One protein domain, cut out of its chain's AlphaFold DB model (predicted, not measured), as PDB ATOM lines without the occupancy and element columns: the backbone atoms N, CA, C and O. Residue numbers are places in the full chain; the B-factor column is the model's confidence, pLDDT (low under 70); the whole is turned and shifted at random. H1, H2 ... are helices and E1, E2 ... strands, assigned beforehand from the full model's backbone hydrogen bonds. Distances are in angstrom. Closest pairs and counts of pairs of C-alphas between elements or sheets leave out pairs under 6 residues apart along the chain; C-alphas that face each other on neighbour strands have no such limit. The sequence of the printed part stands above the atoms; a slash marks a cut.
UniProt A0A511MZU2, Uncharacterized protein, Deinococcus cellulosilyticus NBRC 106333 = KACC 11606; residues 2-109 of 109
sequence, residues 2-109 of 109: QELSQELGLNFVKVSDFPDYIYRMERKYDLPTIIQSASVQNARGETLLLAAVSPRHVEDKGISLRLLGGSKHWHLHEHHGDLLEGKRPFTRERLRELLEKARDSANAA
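AT A GLANCE: This is residues 2 to 109 of the 109 residues of an uncharacterized protein of Deinococcus cellulosilyticus NBRC 106333 = KACC 11606 (UniProt A0A511MZU2). One strongly twisted sheet of six strands makes a wall, with the long helix H3 and the short helix H1 over one of its faces and no named helix covering the other. Beyond one end of E1 and E2, the link after the short helix H2 makes a wide loop, whose residues 23 to 28 stick out. The printed part has 108 residues, in the order H1 E1 H2 E2 E3 E4 E5 E6 H3; the sheet runs E1 E2 E3 E4 E5 E6, antiparallel throughout, and the class is mixed. It is compact, with a radius of gyration of the C-alphas of 15.1 A, yet only just elongated, spanning 49 by 32 by 25 A.

IN THESE COORDINATES: Find C-alpha 2 at (282.418, 238.085, 330.742), where H1, residues 2 to 7, begins. E1, residues 11 to 17, then runs 17.9 A, and H2 is residues 19 to 22. Look next for E2 at residues 35 to 41, 16.7 A, beginning at C-alpha 35 (272.758, 232.522, 324.064). E3 is residues 47 to 53, 17.2 A; E4 is 63 to 67, 13.5 A; E5 is 73 to 79, 19.4 A; E6 is 82 to 85. H3, residues 92 to 107, runs 22.7 A to C-alpha 107 at (280.801, 237.591, 350.933).

HOW THE PARTS SIT: Begin at edge strand E1, where N 13 and O 39 of E2 are 2.9 A apart, within hydrogen-bond range. E2 to E6 form a meander, each strand the antiparallel neighbour of the one before; look for N 38 and O 51 at 2.9 A between E2 and E3, N 64 and O 52 at 2.8 A between E3 and E4, N 74 and O 65 at 2.8 A between E4 and E5, and N 84 and O 77 at 2.8 A between E5 and E6. The pairing of E5 is staggered: residues 73 to 76 pair with E4, residues 76 to 79 with edge strand E6. H1 lies over E1 at a height over the sheet of 7.9 A; their closest C-alphas, Gln 2 and Phe 12, are 5.4 A apart. On the same face H3 lies over E3, along the strands, at a height of 8.7 A; the closest C-alphas, Leu 48 and Ala 102, are 6.0 A apart. H1 and H3 are close but not clearly touching, with C-alphas Leu 4 and Arg 96 6.6 A apart. H2 only grazes the sheet, with residues 19 to 21. Every O i to N i+4 pair is within hydrogen-bond range in H1 and H3; H2 is too short for one.

THE WHOLE: The C-alphas of Glu 26 and Ala 108, the two farthest apart, are 50.0 A apart. The printed part has no cut, and its one long link is H2 to E2, 12 residues. Mean pLDDT of the printed part is 95.8; residue 109 is under 70.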
ATOM      1  N   GLN A   2     281.180 238.889 330.665       97.69
ATOM      2  CA  GLN A   2     282.418 238.085 330.742       97.69
ATOM      3  C   GLN A   2     283.638 238.862 331.260       97.69
ATOM      4  O   GLN A   2     284.237 238.459 332.249       97.69
ATOM      5  N   GLU A   3     283.948 239.997 330.635       98.31
ATOM      6  CA  GLU A   3     285.085 240.845 331.010       98.31
ATOM      7  C   GLU A   3     284.977 241.345 332.461       98.31
ATOM      8  O   GLU A   3     285.847 241.071 333.278       98.31
ATOM      9  N   LEU A   4     283.842 241.952 332.830       98.25
ATOM     10  CA  LEU A   4     283.588 242.392 334.208       98.25
ATOM     11  C   LEU A   4     283.634 241.239 335.221       98.25
ATOM     12  O   LEU A   4     284.077 241.439 336.344       98.25
ATOM     13  N   SER A   5     283.171 240.043 334.854       97.81
ATOM     14  CA  SER A   5     283.264 238.873 335.727       97.81
ATOM     15  C   SER A   5     284.723 238.512 335.996       97.81
ATOM     16  O   SER A   5     285.085 238.349 337.155       97.81
ATOM     17  N   GLN A   6     285.568 238.474 334.962       97.50
ATOM     18  CA  GLN A   6     287.001 238.212 335.117       97.50
ATOM     19  C   GLN A   6     287.681 239.269 335.994       97.50
ATOM     20  O   GLN A   6     288.383 238.916 336.938       97.50
ATOM     21  N   GLU A   7     287.423 240.552 335.735       97.88
ATOM     22  CA  GLU A   7     287.983 241.656 336.522       97.88
ATOM     23  C   GLU A   7     287.585 241.601 338.008       97.88
ATOM     24  O   GLU A   7     288.361 241.989 338.877       97.88
ATOM     25  N   LEU A   8     286.371 241.127 338.311       97.44
ATOM     26  CA  LEU A   8     285.822 241.090 339.669       97.44
ATOM     27  C   LEU A   8     286.053 239.758 340.399       97.44
ATOM     28  O   LEU A   8     285.588 239.622 341.535       97.44
ATOM     29  N   GLY A   9     286.738 238.789 339.779       97.00
ATOM     30  CA  GLY A   9     286.948 237.452 340.348       97.00
ATOM     31  C   GLY A   9     285.668 236.610 340.423       97.00
ATOM     32  O   GLY A   9     285.491 235.818 341.347       97.00
ATOM     33  N   LEU A  10     284.748 236.813 339.480       97.81
ATOM     34  CA  LEU A  10     283.475 236.106 339.351       97.81
ATOM     35  C   LEU A  10     283.481 235.193 338.117       97.81
ATOM     36  O   LEU A  10     284.227 235.398 337.162       97.81
ATOM     37  N   ASN A  11     282.571 234.224 338.095       98.31
ATOM     38  CA  ASN A  11     282.436 233.273 336.999       98.31
ATOM     39  C   ASN A  11     281.270 233.660 336.087       98.31
ATOM     40  O   ASN A  11     280.122 233.720 336.526       98.31
ATOM     41  N   PHE A  12     281.543 233.899 334.804       98.50
ATOM     42  CA  PHE A  12     280.491 234.002 333.792       98.50
ATOM     43  C   PHE A  12     280.094 232.605 333.319       98.50
ATOM     44  O   PHE A  12     280.949 231.820 332.915       98.50
ATOM     45  N   VAL A  13     278.794 232.315 333.309       98.56
ATOM     46  CA  VAL A  13     278.265 231.009 332.906       98.56
ATOM     47  C   VAL A  13     277.117 231.191 331.922       98.56
ATOM     48  O   VAL A  13     276.170 231.933 332.175       98.56
ATOM     49  N   LYS A  14     277.191 230.489 330.789       98.50
ATOM     50  CA  LYS A  14     276.070 230.339 329.853       98.50
ATOM     51  C   LYS A  14     274.991 229.474 330.506       98.50
ATOM     52  O   LYS A  14     275.296 228.362 330.923       98.50
ATOM     53  N   VAL A  15     273.751 229.959 330.565       98.38
ATOM     54  CA  VAL A  15     272.637 229.249 331.219       98.38
ATOM     55  C   VAL A  15     271.754 228.551 330.189       98.38
ATOM     56  O   VAL A  15     271.497 227.357 330.314       98.38
ATOM     57  N   SER A  16     271.329 229.257 329.141       98.56
ATOM     58  CA  SER A  16     270.523 228.665 328.070       98.56
ATOM     59  C   SER A  16     270.804 229.299 326.717       98.56
ATOM     60  O   SER A  16     271.153 230.478 326.622       98.56
ATOM     61  N   ASP A  17     270.597 228.507 325.668       98.69
ATOM     62  CA  ASP A  17     270.507 229.005 324.300       98.69
ATOM     63  C   ASP A  17     269.035 229.228 323.923       98.69
ATOM     64  O   ASP A  17     268.131 228.692 324.566       98.69
ATOM     65  N   PHE A  18     268.789 230.014 322.879       98.44
ATOM     66  CA  PHE A  18     267.456 230.283 322.352       98.44
ATOM     67  C   PHE A  18     266.771 228.986 321.884       98.44
ATOM     68  O   PHE A  18     267.279 228.320 320.976       98.44
ATOM     69  N   PRO A  19     265.578 228.635 322.402       97.56
ATOM     70  CA  PRO A  19     264.836 227.474 321.913       97.56
ATOM     71  C   PRO A  19     264.512 227.565 320.418       97.56
ATOM     72  O   PRO A  19     264.547 226.571 319.703       97.56
ATOM     73  N   ASP A  20     264.252 228.769 319.913       95.69
ATOM     74  CA  ASP A  20     263.978 229.017 318.499       95.69
ATOM     75  C   ASP A  20     265.231 228.982 317.607       95.69
ATOM     76  O   ASP A  20     265.084 228.972 316.384       95.69
ATOM     77  N   TYR A  21     266.432 228.938 318.199       97.44
ATOM     78  CA  TYR A  21     267.655 228.501 317.525       97.44
ATOM     79  C   TYR A  21     267.722 226.971 317.492       97.44
ATOM     80  O   TYR A  21     267.878 226.394 316.417       97.44
ATOM     81  N   ILE A  22     267.554 226.324 318.651       97.88
ATOM     82  CA  ILE A  22     267.671 224.866 318.815       97.88
ATOM     83  C   ILE A  22     266.687 224.130 317.893       97.88
ATOM     84  O   ILE A  22     267.068 223.203 317.183       97.88
ATOM     85  N   TYR A  23     265.431 224.577 317.848       97.12
ATOM     86  CA  TYR A  23     264.350 223.909 317.116       97.12
ATOM     87  C   TYR A  23     264.064 224.520 315.740       97.12
ATOM     88  O   TYR A  23     262.985 224.321 315.176       97.12
ATOM     89  N   ARG A  24     264.997 225.290 315.165       95.81
ATOM     90  CA  ARG A  24     264.759 225.975 313.882       95.81
ATOM     91  C   ARG A  24     264.636 225.029 312.686       95.81
ATOM     92  O   ARG A  24     263.980 225.408 311.720       95.81
ATOM     93  N   MET A  25     265.202 223.822 312.769       96.81
ATOM     94  CA  MET A  25     265.319 222.879 311.648       96.81
ATOM     95  C   MET A  25     265.990 223.565 310.442       96.81
ATOM     96  O   MET A  25     267.099 224.078 310.579       96.81
ATOM     97  N   GLU A  26     265.326 223.630 309.292       96.75
ATOM     98  CA  GLU A  26     265.783 224.315 308.079       96.75
ATOM     99  C   GLU A  26     265.516 225.832 308.067       96.75
ATOM    100  O   GLU A  26     265.999 226.543 307.184       96.75
ATOM    101  N   ARG A  27     264.760 226.363 309.040       97.31
ATOM    102  CA  ARG A  27     264.402 227.789 309.075       97.31
ATOM    103  C   ARG A  27     265.630 228.664 309.327       97.31
ATOM    104  O   ARG A  27     266.460 228.379 310.194       97.31
ATOM    105  N   LYS A  28     265.693 229.796 308.619       96.19
ATOM    106  CA  LYS A  28     266.756 230.799 308.771       96.19
ATOM    107  C   LYS A  28     266.814 231.357 310.203       96.19
ATOM    108  O   LYS A  28     265.795 231.521 310.886       96.19
ATOM    109  N   TYR A  29     268.029 231.683 310.633       96.69
ATOM    110  CA  TYR A  29     268.320 232.348 311.899       96.69
ATOM    111  C   TYR A  29     269.359 233.441 311.673       96.69
ATOM    112  O   TYR A  29     270.409 233.183 311.087       96.69
ATOM    113  N   ASP A  30     269.039 234.644 312.117       96.06
ATOM    114  CA  ASP A  30     269.745 235.886 311.811       96.06
ATOM    115  C   ASP A  30     270.160 236.672 313.064       96.06
ATOM    116  O   ASP A  30     270.787 237.722 312.941       96.06
ATOM    117  N   LEU A  31     269.873 236.160 314.266       97.19
ATOM    118  CA  LEU A  31     270.383 236.766 315.493       97.19
ATOM    119  C   LEU A  31     271.904 236.560 315.616       97.19
ATOM    120  O   LEU A  31     272.415 235.494 315.260       97.19
ATOM    121  N   PRO A  32     272.633 237.543 316.176       97.44
ATOM    122  CA  PRO A  32     274.097 237.525 316.240       97.44
ATOM    123  C   PRO A  32     274.664 236.507 317.241       97.44
ATOM    124  O   PRO A  32     275.861 236.233 317.244       97.44
ATOM    125  N   THR A  33     273.826 235.966 318.125       97.75
ATOM    126  CA  THR A  33     274.212 235.023 319.179       97.75
ATOM    127  C   THR A  33     273.090 234.019 319.401       97.75
ATOM    128  O   THR A  33     271.928 234.301 319.115       97.75
ATOM    129  N   ILE A  34     273.453 232.853 319.932       98.19
ATOM    130  CA  ILE A  34     272.521 231.780 320.286       98.19
ATOM    131  C   ILE A  34     272.190 231.763 321.779       98.19
ATOM    132  O   ILE A  34     271.259 231.073 322.169       98.19
ATOM    133  N   ILE A  35     272.929 232.505 322.609       98.50
ATOM    134  CA  ILE A  35     272.758 232.522 324.064       98.50
ATOM    135  C   ILE A  35     271.546 233.388 324.404       98.50
ATOM    136  O   ILE A  35     271.541 234.585 324.114       98.50
ATOM    137  N   GLN A  36     270.543 232.791 325.046       98.56
ATOM    138  CA  GLN A  36     269.360 233.500 325.533       98.56
ATOM    139  C   GLN A  36     269.560 234.007 326.962       98.56
ATOM    140  O   GLN A  36     269.109 235.101 327.306       98.56
ATOM    141  N   SER A  37     270.202 233.206 327.814       98.69
ATOM    142  CA  SER A  37     270.429 233.572 329.207       98.69
ATOM    143  C   SER A  37     271.826 233.202 329.684       98.69
ATOM    144  O   SER A  37     272.430 232.210 329.263       98.69
ATOM    145  N   ALA A  38     272.344 234.030 330.581       98.75
ATOM    146  CA  ALA A  38     273.644 233.865 331.201       98.75
ATOM    147  C   ALA A  38     273.594 234.320 332.658       98.75
ATOM    148  O   ALA A  38     272.825 235.207 333.028       98.75
ATOM    149  N   SER A  39     274.449 233.733 333.485       98.50
ATOM    150  CA  SER A  39     274.580 234.075 334.895       98.50
ATOM    151  C   SER A  39     275.988 234.535 335.232       98.50
ATOM    152  O   SER A  39     276.958 234.127 334.591       98.50
ATOM    153  N   VAL A  40     276.097 235.336 336.289       98.44
ATOM    154  CA  VAL A  40     277.351 235.576 337.003       98.44
ATOM    155  C   VAL A  40     277.277 234.867 338.345       98.44
ATOM    156  O   VAL A  40     276.318 235.060 339.095       98.44
ATOM    157  N   GLN A  41     278.280 234.047 338.630       98.12
ATOM    158  CA  GLN A  41     278.376 233.216 339.822       98.12
ATOM    159  C   GLN A  41     279.594 233.604 340.659       98.12
ATOM    160  O   GLN A  41     280.580 234.125 340.130       98.12
ATOM    161  N   ASN A  42     279.545 233.342 341.963       96.19
ATOM    162  CA  ASN A  42     280.728 233.437 342.819       96.19
ATOM    163  C   ASN A  42     281.636 232.197 342.671       96.19
ATOM    164  O   ASN A  42     281.369 231.285 341.883       96.19
ATOM    165  N   ALA A  43     282.719 232.150 343.452       93.88
ATOM    166  CA  ALA A  43     283.665 231.032 343.451       93.88
ATOM    167  C   ALA A  43     283.052 229.696 343.920       93.88
ATOM    168  O   ALA A  43     283.560 228.637 343.565       93.88
ATOM    169  N   ARG A  44     281.948 229.734 344.682       94.19
ATOM    170  CA  ARG A  44     281.205 228.546 345.138       94.19
ATOM    171  C   ARG A  44     280.211 228.023 344.089       94.19
ATOM    172  O   ARG A  44     279.559 227.015 344.331       94.19
ATOM    173  N   GLY A  45     280.080 228.696 342.943       94.88
ATOM    174  CA  GLY A  45     279.100 228.365 341.900       94.88
ATOM    175  C   GLY A  45     277.691 228.903 342.175       94.88
ATOM    176  O   GLY A  45     276.754 228.613 341.432       94.88
ATOM    177  N   GLU A  46     277.512 229.711 343.221       95.31
ATOM    178  CA  GLU A  46     276.217 230.313 343.537       95.31
ATOM    179  C   GLU A  46     275.944 231.464 342.570       95.31
ATOM    180  O   GLU A  46     276.775 232.358 342.387       95.31
ATOM    181  N   THR A  47     274.765 231.459 341.946       96.94
ATOM    182  CA  THR A  47     274.361 232.531 341.031       96.94
ATOM    183  C   THR A  47     274.055 233.803 341.805       96.94
ATOM    184  O   THR A  47     273.189 233.807 342.673       96.94
ATOM    185  N   LEU A  48     274.731 234.889 341.434       96.88
ATOM    186  CA  LEU A  48     274.534 236.230 341.985       96.88
ATOM    187  C   LEU A  48     273.608 237.070 341.102       96.88
ATOM    188  O   LEU A  48     272.723 237.768 341.592       96.88
ATOM    189  N   LEU A  49     273.801 236.990 339.784       98.06
ATOM    190  CA  LEU A  49     273.022 237.716 338.784       98.06
ATOM    191  C   LEU A  49     272.618 236.762 337.662       98.06
ATOM    192  O   LEU A  49     273.467 236.048 337.130       98.06
ATOM    193  N   LEU A  50     271.351 236.803 337.260       98.38
ATOM    194  CA  LEU A  50     270.846 236.184 336.037       98.38
ATOM    195  C   LEU A  50     270.461 237.283 335.042       98.38
ATOM    196  O   LEU A  50     269.728 238.206 335.394       98.38
ATOM    197  N   ALA A  51     270.939 237.162 333.809       98.56
ATOM    198  CA  ALA A  51     270.551 237.992 332.679       98.56
ATOM    199  C   ALA A  51     269.867 237.121 331.621       98.56
ATOM    200  O   ALA A  51     270.373 236.051 331.277       98.56
ATOM    201  N   ALA A  52     268.736 237.574 331.092       98.50
ATOM    202  CA  ALA A  52     268.013 236.880 330.032       98.50
ATOM    203  C   ALA A  52     267.389 237.876 329.058       98.50
ATOM    204  O   ALA A  52     266.966 238.957 329.463       98.50
ATOM    205  N   VAL A  53     267.285 237.500 327.789       98.44
ATOM    206  CA  VAL A  53     266.627 238.305 326.754       98.44
ATOM    207  C   VAL A  53     265.400 237.576 326.202       98.44
ATOM    208  O   VAL A  53     265.382 236.345 326.094       98.44
ATOM    209  N   SER A  54     264.353 238.339 325.884       97.69
ATOM    210  CA  SER A  54     263.124 237.814 325.284       97.69
ATOM    211  C   SER A  54     263.406 237.076 323.959       97.69
ATOM    212  O   SER A  54     264.212 237.554 323.157       97.69
ATOM    213  N   PRO A  55     262.734 235.942 323.671       95.81
ATOM    214  CA  PRO A  55     262.844 235.254 322.382       95.81
ATOM    215  C   PRO A  55     262.468 236.122 321.169       95.81
ATOM    216  O   PRO A  55     261.701 237.088 321.257       95.81
ATOM    217  N   ARG A  56     262.941 235.742 319.974       93.75
ATOM    218  CA  ARG A  56     262.670 236.524 318.749       93.75
ATOM    219  C   ARG A  56     261.189 236.619 318.379       93.75
ATOM    220  O   ARG A  56     260.794 237.576 317.728       93.75
ATOM    221  N   HIS A  57     260.373 235.663 318.809       92.69
ATOM    222  CA  HIS A  57     258.979 235.513 318.384       92.69
ATOM    223  C   HIS A  57     257.947 236.020 319.403       92.69
ATOM    224  O   HIS A  57     256.759 235.843 319.171       92.69
ATOM    225  N   VAL A  58     258.374 236.596 320.535       94.44
ATOM    226  CA  VAL A  58     257.442 237.142 321.541       94.44
ATOM    227  C   VAL A  58     257.235 238.644 321.371       94.44
ATOM    228  O   VAL A  58     258.144 239.344 320.917       94.44
ATOM    229  N   GLU A  59     256.070 239.130 321.785       94.38
ATOM    230  CA  GLU A  59     255.791 240.560 321.952       94.38
ATOM    231  C   GLU A  59     256.516 241.131 323.188       94.38
ATOM    232  O   GLU A  59     257.071 240.373 323.988       94.38
ATOM    233  N   ASP A  60     256.545 242.461 323.322       91.62
ATOM    234  CA  ASP A  60     257.142 243.191 324.457       91.62
ATOM    235  C   ASP A  60     258.570 242.737 324.807       91.62
ATOM    236  O   ASP A  60     258.890 242.252 325.899       91.62
ATOM    237  N   LYS A  61     259.472 242.883 323.833       97.06
ATOM    238  CA  LYS A  61     260.868 242.469 323.981       97.06
ATOM    239  C   LYS A  61     261.604 243.310 325.024       97.06
ATOM    240  O   LYS A  61     261.444 244.526 325.117       97.06
ATOM    241  N   GLY A  62     262.499 242.652 325.753       97.12
ATOM    242  CA  GLY A  62     263.413 243.315 326.667       97.12
ATOM    243  C   GLY A  62     264.522 242.388 327.142       97.12
ATOM    244  O   GLY A  62     264.548 241.190 326.839       97.12
ATOM    245  N   ILE A  63     265.442 242.965 327.906       98.31
ATOM    246  CA  ILE A  63     266.450 242.225 328.663       98.31
ATOM    247  C   ILE A  63     266.042 242.291 330.131       98.31
ATOM    248  O   ILE A  63     265.832 243.369 330.675       98.31
ATOM    249  N   SER A  64     265.940 241.146 330.791       97.88
ATOM    250  CA  SER A  64     265.726 241.071 332.232       97.88
ATOM    251  C   SER A  64     267.045 240.826 332.951       97.88
ATOM    252  O   SER A  64     267.844 239.980 332.546       97.88
ATOM    253  N   LEU A  65     267.255 241.562 334.038       98.12
ATOM    254  CA  LEU A  65     268.318 241.307 335.002       98.12
ATOM    255  C   LEU A  65     267.682 240.980 336.346       98.12
ATOM    256  O   LEU A  65     266.816 241.715 336.817       98.12
ATOM    257  N   ARG A  66     268.132 239.911 336.995       97.38
ATOM    258  CA  ARG A  66     267.667 239.520 338.325       97.38
ATOM    259  C   ARG A  66     268.858 239.288 339.233       97.38
ATOM    260  O   ARG A  66     269.714 238.469 338.914       97.38
ATOM    261  N   LEU A  67     268.892 239.986 340.365       95.38
ATOM    262  CA  LEU A  67     269.820 239.662 341.443       95.38
ATOM    263  C   LEU A  67     269.217 238.556 342.303       95.38
ATOM    264  O   LEU A  67     268.071 238.649 342.749       95.38
ATOM    265  N   LEU A  68     269.995 237.505 342.510       92.62
ATOM    266  CA  LEU A  68     269.622 236.353 343.317       92.62
ATOM    267  C   LEU A  68     270.077 236.596 344.763       92.62
ATOM    268  O   LEU A  68     270.987 237.381 345.015       92.62
ATOM    269  N   GLY A  69     269.381 235.988 345.727       84.56
ATOM    270  CA  GLY A  69     269.545 236.311 347.153       84.56
ATOM    271  C   GLY A  69     268.781 237.565 347.612       84.56
ATOM    272  O   GLY A  69     268.858 237.944 348.775       84.56
ATOM    273  N   GLY A  70     268.000 238.192 346.725       81.25
ATOM    274  CA  GLY A  70     267.096 239.298 347.049       81.25
ATOM    275  C   GLY A  70     265.897 239.374 346.097       81.25
ATOM    276  O   GLY A  70     265.656 238.468 345.302       81.25
ATOM    277  N   SER A  71     265.138 240.470 346.164       86.88
ATOM    278  CA  SER A  71     263.937 240.713 345.340       86.88
ATOM    279  C   SER A  71     264.147 241.737 344.210       86.88
ATOM    280  O   SER A  71     263.186 242.222 343.609       86.88
ATOM    281  N   LYS A  72     265.404 242.077 343.893       93.88
ATOM    282  CA  LYS A  72     265.744 243.117 342.910       93.88
ATOM    283  C   LYS A  72     265.768 242.559 341.486       93.88
ATOM    284  O   LYS A  72     266.477 241.594 341.199       93.88
ATOM    285  N   HIS A  73     265.025 243.208 340.598       96.25
ATOM    286  CA  HIS A  73     264.969 242.883 339.180       96.25
ATOM    287  C   HIS A  73     264.821 244.156 338.340       96.25
ATOM    288  O   HIS A  73     264.274 245.155 338.807       96.25
ATOM    289  N   TRP A  74     265.328 244.109 337.110       97.38
ATOM    290  CA  TRP A  74     265.271 245.191 336.134       97.38
ATOM    291  C   TRP A  74     264.767 244.660 334.802       97.38
ATOM    292  O   TRP A  74     265.116 243.548 334.402       97.38
ATOM    293  N   HIS A  75     264.009 245.500 334.107       97.88
ATOM    294  CA  HIS A  75     263.635 245.318 332.714       97.88
ATOM    295  C   HIS A  75     264.312 246.426 331.917       97.88
ATOM    296  O   HIS A  75     264.098 247.611 332.190       97.88
ATOM    297  N   LEU A  76     265.190 246.027 331.005       98.31
ATOM    298  CA  LEU A  76     265.931 246.931 330.149       98.31
ATOM    299  C   LEU A  76     265.302 246.954 328.764       98.31
ATOM    300  O   LEU A  76     265.012 245.899 328.187       98.31
ATOM    301  N   HIS A  77     265.145 248.159 328.238       97.94
ATOM    302  CA  HIS A  77     264.571 248.409 326.924       97.94
ATOM    303  C   HIS A  77     265.491 249.324 326.132       97.94
ATOM    304  O   HIS A  77     266.186 250.160 326.706       97.94
ATOM    305  N   GLU A  78     265.510 249.140 324.821       97.00
ATOM    306  CA  GLU A  78     266.219 250.038 323.922       97.00
ATOM    307  C   GLU A  78     265.360 251.278 323.635       97.00
ATOM    308  O   GLU A  78     264.133 251.194 323.541       97.00
ATOM    309  N   HIS A  79     266.016 252.432 323.538       95.94
ATOM    310  CA  HIS A  79     265.414 253.676 323.085       95.94
ATOM    311  C   HIS A  79     266.458 254.538 322.363       95.94
ATOM    312  O   HIS A  79     267.400 255.025 322.983       95.94
ATOM    313  N   HIS A  80     266.276 254.749 321.057       94.56
ATOM    314  CA  HIS A  80     267.166 255.550 320.201       94.56
ATOM    315  C   HIS A  80     268.648 255.118 320.208       94.56
ATOM    316  O   HIS A  80     269.546 255.941 320.064       94.56
ATOM    317  N   GLY A  81     268.905 253.819 320.324       93.62
ATOM    318  CA  GLY A  81     270.233 253.209 320.375       93.62
ATOM    319  C   GLY A  81     270.776 253.029 321.791       93.62
ATOM    320  O   GLY A  81     271.748 252.293 321.969       93.62
ATOM    321  N   ASP A  82     270.134 253.625 322.795       95.75
ATOM    322  CA  ASP A  82     270.536 253.505 324.190       95.75
ATOM    323  C   ASP A  82     269.772 252.386 324.894       95.75
ATOM    324  O   ASP A  82     268.554 252.254 324.777       95.75
ATOM    325  N   LEU A  83     270.484 251.587 325.688       97.94
ATOM    326  CA  LEU A  83     269.861 250.624 326.589       97.94
ATOM    327  C   LEU A  83     269.473 251.338 327.885       97.94
ATOM    328  O   LEU A  83     270.327 251.952 328.518       97.94
ATOM    329  N   LEU A  84     268.212 251.246 328.305       98.31
ATOM    330  CA  LEU A  84     267.675 251.968 329.458       98.31
ATOM    331  C   LEU A  84     267.156 251.025 330.550       98.31
ATOM    332  O   LEU A  84     266.478 250.049 330.253       98.31
ATOM    333  N   GLU A  85     267.378 251.371 331.822       96.81
ATOM    334  CA  GLU A  85     266.596 250.874 332.961       96.81
ATOM    335  C   GLU A  85     265.460 251.865 333.285       96.81
ATOM    336  O   GLU A  85     265.631 252.866 333.993       96.81
ATOM    337  N   GLY A  86     264.275 251.618 332.724       94.62
ATOM    338  CA  GLY A  86     263.170 252.576 332.759       94.62
ATOM    339  C   GLY A  86     263.493 253.814 331.917       94.62
ATOM    340  O   GLY A  86     263.460 253.750 330.697       94.62
ATOM    341  N   LYS A  87     263.805 254.943 332.565       95.44
ATOM    342  CA  LYS A  87     264.174 256.206 331.889       95.44
ATOM    343  C   LYS A  87     265.667 256.544 331.962       95.44
ATOM    344  O   LYS A  87     266.071 257.594 331.477       95.44
ATOM    345  N   ARG A  88     266.475 255.723 332.638       96.94
ATOM    346  CA  ARG A  88     267.899 256.011 332.878       96.94
ATOM    347  C   ARG A  88     268.772 255.142 331.976       96.94
ATOM    348  O   ARG A  88     268.465 253.955 331.872       96.94
ATOM    349  N   PRO A  89     269.866 255.667 331.404       97.81
ATOM    350  CA  PRO A  89     270.831 254.851 330.677       97.81
ATOM    351  C   PRO A  89     271.389 253.715 331.538       97.81
ATOM    352  O   PRO A  89     271.823 253.926 332.672       97.81
ATOM    353  N   PHE A  90     271.382 252.508 330.986       98.25
ATOM    354  CA  PHE A  90     272.005 251.330 331.561       98.25
ATOM    355  C   PHE A  90     273.383 251.136 330.925       98.25
ATOM    356  O   PHE A  90     273.529 250.529 329.864       98.25
ATOM    357  N   THR A  91     274.403 251.688 331.576       97.88
ATOM    358  CA  THR A  91     275.778 251.676 331.071       97.88
ATOM    359  C   THR A  91     276.577 250.471 331.573       97.88
ATOM    360  O   THR A  91     276.144 249.699 332.437       97.88
ATOM    361  N   ARG A  92     277.800 250.316 331.056       97.62
ATOM    362  CA  ARG A  92     278.747 249.307 331.542       97.62
ATOM    363  C   ARG A  92     279.117 249.534 333.010       97.62
ATOM    364  O   ARG A  92     279.208 248.570 333.769       97.62
ATOM    365  N   GLU A  93     279.302 250.785 333.415       98.25
ATOM    366  CA  GLU A  93     279.597 251.193 334.794       98.25
ATOM    367  C   GLU A  93     278.440 250.797 335.705       98.25
ATOM    368  O   GLU A  93     278.651 250.205 336.762       98.25
ATOM    369  N   ARG A  94     277.203 251.005 335.237       97.62
ATOM    370  CA  ARG A  94     276.015 250.590 335.976       97.62
ATOM    371  C   ARG A  94     275.969 249.078 336.199       97.62
ATOM    372  O   ARG A  94     275.648 248.634 337.302       97.62
ATOM    373  N   LEU A  95     276.317 248.283 335.186       98.06
ATOM    374  CA  LEU A  95     276.443 246.830 335.328       98.06
ATOM    375  C   LEU A  95     277.548 246.446 336.324       98.06
ATOM    376  O   LEU A  95     277.328 245.552 337.142       98.06
ATOM    377  N   ARG A  96     278.708 247.115 336.286       98.44
ATOM    378  CA  ARG A  96     279.799 246.890 337.248       98.44
ATOM    379  C   ARG A  96     279.320 247.103 338.683       98.44
ATOM    380  O   ARG A  96     279.478 246.196 339.494       98.44
ATOM    381  N   GLU A  97     278.663 248.227 338.971       97.06
ATOM    382  CA  GLU A  97     278.143 248.527 340.313       97.06
ATOM    383  C   GLU A  97     277.197 247.437 340.837       97.06
ATOM    384  O   GLU A  97     277.182 247.134 342.031       97.06
ATOM    385  N   LEU A  98     276.354 246.874 339.964       95.94
ATOM    386  CA  LEU A  98     275.437 245.800 340.347       95.94
ATOM    387  C   LEU A  98     276.193 244.520 340.709       95.94
ATOM    388  O   LEU A  98     275.837 243.867 341.689       95.94
ATOM    389  N   LEU A  99     277.230 244.175 339.943       96.88
ATOM    390  CA  LEU A  99     278.052 242.989 340.188       96.88
ATOM    391  C   LEU A  99     278.914 243.127 341.445       96.88
ATOM    392  O   LEU A  99     278.989 242.180 342.223       96.88
ATOM    393  N   GLU A 100     279.508 244.298 341.676       96.75
ATOM    394  CA  GLU A 100     280.264 244.596 342.898       96.75
ATOM    395  C   GLU A 100     279.371 244.468 344.130       96.75
ATOM    396  O   GLU A 100     279.665 243.680 345.024       96.75
ATOM    397  N   LYS A 101     278.203 245.126 344.127       94.06
ATOM    398  CA  LYS A 101     277.234 245.018 345.231       94.06
ATOM    399  C   LYS A 101     276.788 243.579 345.476       94.06
ATOM    400  O   LYS A 101     276.618 243.185 346.629       94.06
ATOM    401  N   ALA A 102     276.569 242.800 344.416       93.62
ATOM    402  CA  ALA A 102     276.159 241.404 344.536       93.62
ATOM    403  C   ALA A 102     277.269 240.529 345.136       93.62
ATOM    404  O   ALA A 102     277.000 239.744 346.042       93.62
ATOM    405  N   ARG A 103     278.513 240.698 344.671       94.75
ATOM    406  CA  ARG A 103     279.693 240.011 345.210       94.75
ATOM    407  C   ARG A 103     279.892 240.342 346.685       94.75
ATOM    408  O   ARG A 103     280.042 239.435 347.496       94.75
ATOM    409  N   ASP A 104     279.861 241.624 347.030       93.19
ATOM    410  CA  ASP A 104     280.131 242.080 348.391       93.19
ATOM    411  C   ASP A 104     279.039 241.598 349.360       93.19
ATOM    412  O   ASP A 104     279.346 241.144 350.460       93.19
ATOM    413  N   SER A 105     277.774 241.588 348.919       88.75
ATOM    414  CA  SER A 105     276.665 241.022 349.704       88.75
ATOM    415  C   SER A 105     276.818 239.514 349.923       88.75
ATOM    416  O   SER A 105     276.528 239.026 351.008       88.75
ATOM    417  N   ALA A 106     277.282 238.773 348.911       87.50
ATOM    418  CA  ALA A 106     277.477 237.326 349.006       87.50
ATOM    419  C   ALA A 106     278.663 236.928 349.896       87.50
ATOM    420  O   ALA A 106     278.656 235.838 350.457       87.50
ATOM    421  N   ASN A 107     279.667 237.798 350.030       83.81
ATOM    422  CA  ASN A 107     280.801 237.591 350.933       83.81
ATOM    423  C   ASN A 107     280.473 237.928 352.395       83.81
ATOM    424  O   ASN A 107     281.176 237.476 353.294       83.81
ATOM    425  N   ALA A 108     279.449 238.752 352.632       79.38
ATOM    426  CA  ALA A 108     279.003 239.133 353.971       79.38
ATOM    427  C   ALA A 108     278.015 238.128 354.600       79.38
ATOM    428  O   ALA A 108     277.683 238.276 355.777       79.38
ATOM    429  N   ALA A 109     277.529 237.158 353.818       65.12
ATOM    430  CA  ALA A 109     276.572 236.122 354.210       65.12
ATOM    431  C   ALA A 109     277.265 234.777 354.463       65.12
ATOM    432  O   ALA A 109     276.887 234.120 355.456       65.12
TER     433      ALA A 109